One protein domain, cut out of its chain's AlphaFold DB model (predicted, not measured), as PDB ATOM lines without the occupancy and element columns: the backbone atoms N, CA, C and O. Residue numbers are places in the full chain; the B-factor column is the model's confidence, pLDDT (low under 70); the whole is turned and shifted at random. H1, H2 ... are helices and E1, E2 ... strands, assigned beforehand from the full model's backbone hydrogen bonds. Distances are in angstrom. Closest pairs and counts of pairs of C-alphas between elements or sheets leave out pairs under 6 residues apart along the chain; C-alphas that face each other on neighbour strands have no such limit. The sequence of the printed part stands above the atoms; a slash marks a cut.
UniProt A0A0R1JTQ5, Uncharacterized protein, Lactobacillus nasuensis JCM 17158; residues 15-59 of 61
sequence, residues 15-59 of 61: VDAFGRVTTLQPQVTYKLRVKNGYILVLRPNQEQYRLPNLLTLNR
ATOM      1  N   VAL A  15     -35.570  17.001 -19.388       96.25
ATOM      2  CA  VAL A  15     -35.538  16.540 -17.996       96.25
ATOM      3  C   VAL A  15     -35.421  17.692 -17.014       96.25
ATOM      4  O   VAL A  15     -34.746  18.683 -17.282       96.25
ATOM      5  N   ASP A  16     -36.066  17.552 -15.864       95.88
ATOM      6  CA  ASP A  16     -36.016  18.526 -14.782       95.88
ATOM      7  C   ASP A  16     -34.723  18.425 -13.948       95.88
ATOM      8  O   ASP A  16     -33.844  17.584 -14.166       95.88
ATOM      9  N   ALA A  17     -34.626  19.289 -12.937       96.19
ATOM     10  CA  ALA A  17     -33.539  19.322 -11.962       96.19
ATOM     11  C   ALA A  17     -33.303  17.993 -11.208       96.19
ATOM     12  O   ALA A  17     -32.213  17.774 -10.674       96.19
ATOM     13  N   PHE A  18     -34.303  17.109 -11.158       95.25
ATOM     14  CA  PHE A  18     -34.269  15.820 -10.467       95.25
ATOM     15  C   PHE A  18     -34.027  14.641 -11.423       95.25
ATOM     16  O   PHE A  18     -34.010  13.488 -10.981       95.25
ATOM     17  N   GLY A  19     -33.816  14.916 -12.714       93.25
ATOM     18  CA  GLY A  19     -33.570  13.911 -13.745       93.25
ATOM     19  C   GLY A  19     -34.834  13.196 -14.230       93.25
ATOM     20  O   GLY A  19     -34.729  12.096 -14.772       93.25
ATOM     21  N   ARG A  20     -36.021  13.780 -14.022       94.06
ATOM     22  CA  ARG A  20     -37.309  13.243 -14.485       94.06
ATOM     23  C   ARG A  20     -37.703  13.896 -15.799       94.06
ATOM     24  O   ARG A  20     -37.447  15.080 -15.985       94.06
ATOM     25  N   VAL A  21     -38.350  13.147 -16.691       94.31
ATOM     26  CA  VAL A  21     -38.867  13.710 -17.946       94.31
ATOM     27  C   VAL A  21     -39.894  14.794 -17.632       94.31
ATOM     28  O   VAL A  21     -40.760  14.604 -16.780       94.31
ATOM     29  N   THR A  22     -39.792  15.924 -18.320       94.44
ATOM     30  CA  THR A  22     -40.695  17.059 -18.142       94.44
ATOM     31  C   THR A  22     -41.042  17.694 -19.479       94.44
ATOM     32  O   THR A  22     -40.305  17.577 -20.455       94.44
ATOM     33  N   THR A  23     -42.156  18.416 -19.513       94.31
ATOM     34  CA  THR A  23     -42.542  19.291 -20.620       94.31
ATOM     35  C   THR A  23     -42.438  20.753 -20.197       94.31
ATOM     36  O   THR A  23     -42.435  21.077 -19.004       94.31
ATOM     37  N   LEU A  24     -42.309  21.650 -21.178       94.56
ATOM     38  CA  LEU A  24     -42.312  23.086 -20.924       94.56
ATOM     39  C   LEU A  24     -43.736  23.553 -20.643       94.56
ATOM     40  O   LEU A  24     -44.675  23.193 -21.348       94.56
ATOM     41  N   GLN A  25     -43.873  24.393 -19.624       94.38
ATOM     42  CA  GLN A  25     -45.133  25.065 -19.323       94.38
ATOM     43  C   GLN A  25     -45.137  26.453 -19.980       94.38
ATOM     44  O   GLN A  25     -44.108  27.138 -19.920       94.38
ATOM     45  N   PRO A  26     -46.260  26.887 -20.581       95.75
ATOM     46  CA  PRO A  26     -46.396  28.242 -21.103       95.75
ATOM     47  C   PRO A  26     -46.110  29.296 -20.027       95.75
ATOM     48  O   PRO A  26     -46.377  29.069 -18.850       95.75
ATOM     49  N   GLN A  27     -45.592  30.456 -20.441       95.44
ATOM     50  CA  GLN A  27     -45.357  31.627 -19.574       95.44
ATOM     51  C   GLN A  27     -44.375  31.400 -18.406       95.44
ATOM     52  O   GLN A  27     -44.271  32.234 -17.511       95.44
ATOM     53  N   VAL A  28     -43.605  30.309 -18.426       94.38
ATOM     54  CA  VAL A  28     -42.518  30.070 -17.471       94.38
ATOM     55  C   VAL A  28     -41.176  30.246 -18.173       94.38
ATOM     56  O   VAL A  28     -40.909  29.632 -19.205       94.38
ATOM     57  N   THR A  29     -40.303  31.072 -17.602       96.38
ATOM     58  CA  THR A  29     -38.931  31.234 -18.092       96.38
ATOM     59  C   THR A  29     -38.066  30.065 -17.632       96.38
ATOM     60  O   THR A  29     -37.953  29.801 -16.434       96.38
ATOM     61  N   TYR A  30     -37.406  29.398 -18.580       96.88
ATOM     62  CA  TYR A  30     -36.494  28.288 -18.309       96.88
ATOM     63  C   TYR A  30     -35.073  28.597 -18.783       96.88
ATOM     64  O   TYR A  30     -34.863  29.234 -19.813       96.88
ATOM     65  N   LYS A  31     -34.087  28.078 -18.054       96.62
ATOM     66  CA  LYS A  31     -32.706  27.904 -18.504       96.62
ATOM     67  C   LYS A  31     -32.598  26.502 -19.114       96.62
ATOM     68  O   LYS A  31     -32.680  25.512 -18.386       96.62
ATOM     69  N   LEU A  32     -32.425  26.422 -20.433       96.12
ATOM     70  CA  LEU A  32     -32.259  25.160 -21.165       96.12
ATOM     71  C   LEU A  32     -30.775  24.862 -21.389       96.12
ATOM     72  O   LEU A  32     -30.017  25.745 -21.788       96.12
ATOM     73  N   ARG A  33     -30.344  23.622 -21.137       95.12
ATOM     74  CA  ARG A  33     -28.963  23.176 -21.388       95.12
ATOM     75  C   ARG A  33     -28.951  21.804 -22.050       95.12
ATOM     76  O   ARG A  33     -29.507  20.865 -21.497       95.12
ATOM     77  N   VAL A  34     -28.274  21.662 -23.184       94.19
ATOM     78  CA  VAL A  34     -28.090  20.357 -23.840       94.19
ATOM     79  C   VAL A  34     -26.911  19.626 -23.196       94.19
ATOM     80  O   VAL A  34     -25.826  20.194 -23.073       94.19
ATOM     81  N   LYS A  35     -27.112  18.375 -22.769       90.44
ATOM     82  CA  LYS A  35     -26.076  17.515 -22.172       90.44
ATOM     83  C   LYS A  35     -26.320  16.058 -22.542       90.44
ATOM     84  O   LYS A  35     -27.442  15.603 -22.410       90.44
ATOM     85  N   ASN A  36     -25.283  15.310 -22.929       90.25
ATOM     86  CA  ASN A  36     -25.300  13.837 -23.038       90.25
ATOM     87  C   ASN A  36     -26.573  13.237 -23.685       90.25
ATOM     88  O   ASN A  36     -27.090  12.232 -23.202       90.25
ATOM     89  N   GLY A  37     -27.101  13.868 -24.742       88.81
ATOM     90  CA  GLY A  37     -28.304  13.401 -25.442       88.81
ATOM     91  C   GLY A  37     -29.648  13.777 -24.802       88.81
ATOM     92  O   GLY A  37     -30.661  13.196 -25.169       88.81
ATOM     93  N   TYR A  38     -29.695  14.736 -23.874       93.69
ATOM     94  CA  TYR A  38     -30.932  15.264 -23.289       93.69
ATOM     95  C   TYR A  38     -30.875  16.791 -23.106       93.69
ATOM     96  O   TYR A  38     -29.807  17.410 -23.142       93.69
ATOM     97  N   ILE A  39     -32.037  17.410 -22.896       95.56
ATOM     98  CA  ILE A  39     -32.180  18.832 -22.569       95.56
ATOM     99  C   ILE A  39     -32.512  18.950 -21.083       95.56
ATOM    100  O   ILE A  39     -33.573  18.531 -20.636       95.56
ATOM    101  N   LEU A  40     -31.611  19.531 -20.300       96.62
ATOM    102  CA  LEU A  40     -31.879  19.912 -18.921       96.62
ATOM    103  C   LEU A  40     -32.709  21.199 -18.898       96.62
ATOM    104  O   LEU A  40     -32.300  22.217 -19.459       96.62
ATOM    105  N   VAL A  41     -33.840  21.148 -18.205       97.00
ATOM    106  CA  VAL A  41     -34.802  22.234 -18.053       97.00
ATOM    107  C   VAL A  41     -34.781  22.708 -16.602       97.00
ATOM    108  O   VAL A  41     -35.211  21.992 -15.699       97.00
ATOM    109  N   LEU A  42     -34.283  23.924 -16.367       97.00
ATOM    110  CA  LEU A  42     -34.218  24.527 -15.032       97.00
ATOM    111  C   LEU A  42     -35.044  25.808 -14.976       97.00
ATOM    112  O   LEU A  42     -34.971  26.638 -15.879       97.00
ATOM    113  N   ARG A  43     -35.782  26.026 -13.888       95.19
ATOM    114  CA  ARG A  43     -36.290  27.365 -13.541       95.19
ATOM    115  C   ARG A  43     -35.133  28.266 -13.070       95.19
ATOM    116  O   ARG A  43     -34.065  27.749 -12.739       95.19
ATOM    117  N   PRO A  44     -35.303  29.602 -12.995       91.38
ATOM    118  CA  PRO A  44     -34.201  30.523 -12.705       91.38
ATOM    119  C   PRO A  44     -33.421  30.214 -11.419       91.38
ATOM    120  O   PRO A  44     -32.199  30.373 -11.427       91.38
ATOM    121  N   ASN A  45     -34.115  29.703 -10.393       92.94
ATOM    122  CA  ASN A  45     -33.582  29.378  -9.062       92.94
ATOM    123  C   ASN A  45     -33.350  27.872  -8.847       92.94
ATOM    124  O   ASN A  45     -33.208  27.424  -7.714       92.94
ATOM    125  N   GLN A  46     -33.392  27.068  -9.911       95.12
ATOM    126  CA  GLN A  46     -33.124  25.636  -9.828       95.12
ATOM    127  C   GLN A  46     -31.716  25.323 -10.315       95.12
ATOM    128  O   GLN A  46     -31.260  25.841 -11.336       95.12
ATOM    129  N   GLU A  47     -31.075  24.398  -9.615       95.56
ATOM    130  CA  GLU A  47     -29.843  23.748 -10.034       95.56
ATOM    131  C   GLU A  47     -30.096  22.260 -10.258       95.56
ATOM    132  O   GLU A  47     -31.111  21.714  -9.831       95.56
ATOM    133  N   GLN A  48     -29.188  21.598 -10.969       94.75
ATOM    134  CA  GLN A  48     -29.297  20.163 -11.190       94.75
ATOM    135  C   GLN A  48     -28.905  19.410  -9.916       94.75
ATOM    136  O   GLN A  48     -27.737  19.412  -9.541       94.75
ATOM    137  N   TYR A  49     -29.858  18.713  -9.302       94.38
ATOM    138  CA  TYR A  49     -29.619  17.896  -8.108       94.38
ATOM    139  C   TYR A  49     -29.242  16.454  -8.449       94.38
ATOM    140  O   TYR A  49     -28.528  15.796  -7.695       94.38
ATOM    141  N   ARG A  50     -29.742  15.931  -9.576       92.31
ATOM    142  CA  ARG A  50     -29.532  14.537  -9.977       92.31
ATOM    143  C   ARG A  50     -29.361  14.406 -11.491       92.31
ATOM    144  O   ARG A  50     -29.955  15.144 -12.277       92.31
ATOM    145  N   LEU A  51     -28.538  13.441 -11.902       91.38
ATOM    146  CA  LEU A  51     -28.425  13.029 -13.301       91.38
ATOM    147  C   LEU A  51     -29.594  12.108 -13.684       91.38
ATOM    148  O   LEU A  51     -29.946  11.221 -12.903       91.38
ATOM    149  N   PRO A  52     -30.180  12.266 -14.881       91.88
ATOM    150  CA  PRO A  52     -31.185  11.328 -15.351       91.88
ATOM    151  C   PRO A  52     -30.561   9.957 -15.635       91.88
ATOM    152  O   PRO A  52     -29.385   9.846 -15.988       91.88
ATOM    153  N   ASN A  53     -31.371   8.902 -15.549       90.50
ATOM    154  CA  ASN A  53     -30.958   7.590 -16.029       90.50
ATOM    155  C   ASN A  53     -31.039   7.558 -17.568       90.50
ATOM    156  O   ASN A  53     -32.115   7.483 -18.164       90.50
ATOM    157  N   LEU A  54     -29.879   7.623 -18.220       84.00
ATOM    158  CA  LEU A  54     -29.777   7.692 -19.682       84.00
ATOM    159  C   LEU A  54     -30.266   6.410 -20.372       84.00
ATOM    160  O   LEU A  54     -30.829   6.473 -21.461       84.00
ATOM    161  N   LEU A  55     -30.120   5.251 -19.720       84.19
ATOM    162  CA  LEU A  55     -30.584   3.971 -20.263       84.19
ATOM    163  C   LEU A  55     -32.109   3.900 -20.338       84.19
ATOM    164  O   LEU A  55     -32.650   3.218 -21.207       84.19
ATOM    165  N   THR A  56     -32.803   4.592 -19.430       80.31
ATOM    166  CA  THR A  56     -34.267   4.683 -19.456       80.31
ATOM    167  C   THR A  56     -34.760   5.747 -20.427       80.31
ATOM    168  O   THR A  56     -35.795   5.544 -21.046       80.31
ATOM    169  N   LEU A  57     -34.018   6.844 -20.612       80.75
ATOM    170  CA  LEU A  57     -34.388   7.898 -21.560       80.75
ATOM    171  C   LEU A  57     -34.297   7.432 -23.017       80.75
ATOM    172  O   LEU A  57     -35.195   7.709 -23.802       80.75
ATOM    173  N   ASN A  58     -33.254   6.671 -23.356       70.12
ATOM    174  CA  ASN A  58     -33.031   6.184 -24.719       70.12
ATOM    175  C   ASN A  58     -34.006   5.078 -25.161       70.12
ATOM    176  O   ASN A  58     -33.996   4.711 -26.329       70.12
ATOM    177  N   ARG A  59     -34.816   4.513 -24.252       60.34
ATOM    178  CA  ARG A  59     -35.871   3.541 -24.607       60.34
ATOM    179  C   ARG A  59     -37.195   4.198 -24.980       60.34
ATOM    180  O   ARG A  59     -38.039   3.538 -25.571       60.34
TER     181      ARG A  59
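What this domain is: This is residues 15 to 59 of the 61 residues of an uncharacterized protein of Lactobacillus nasuensis JCM 17158 (UniProt A0A0R1JTQ5). There is little regular structure: one small strand hairpin, E1 and E2, has long loops before and after it, and a very short helix, H1, sits at one end of the long axis. The printed part has 45 residues, 14 of them in named elements, in the order E1, E2, H1. The class is mixed, the sheet is antiparallel, and the whole is compact, with a radius of gyration of the C-alphas of 10.4 A, yet elongated, spanning 31 by 20 by 15 A.

Where its parts are: E1, residues 31 to 35, measures 12.9 A and begins at C-alpha 31 (-32.706, 27.904, -18.504). E2, residues 38 to 42, measures 12.8 A. H1, residues 54 to 57, measures 5.0 A and ends at C-alpha 57 (-34.388, 7.898, -21.560).

How they stand to each other: E1 and E2 form a hairpin with a tight link, antiparallel at 155 degrees. N 33 and O 40 are 2.9 A apart, within hydrogen-bond range. E1 and H1 are apart. H1 is too short for an O i to N i+4 pair; its one O i to N i+3 pair is within range.

The domain as a whole: The C-alphas of Gln 27 and Leu 55, the two farthest apart, are 31.4 A apart. The printed part has no cut. The link from E2 to H1 is long, and residues 15 to 30 hold no named element. Only residue 59 has a pLDDT under 70.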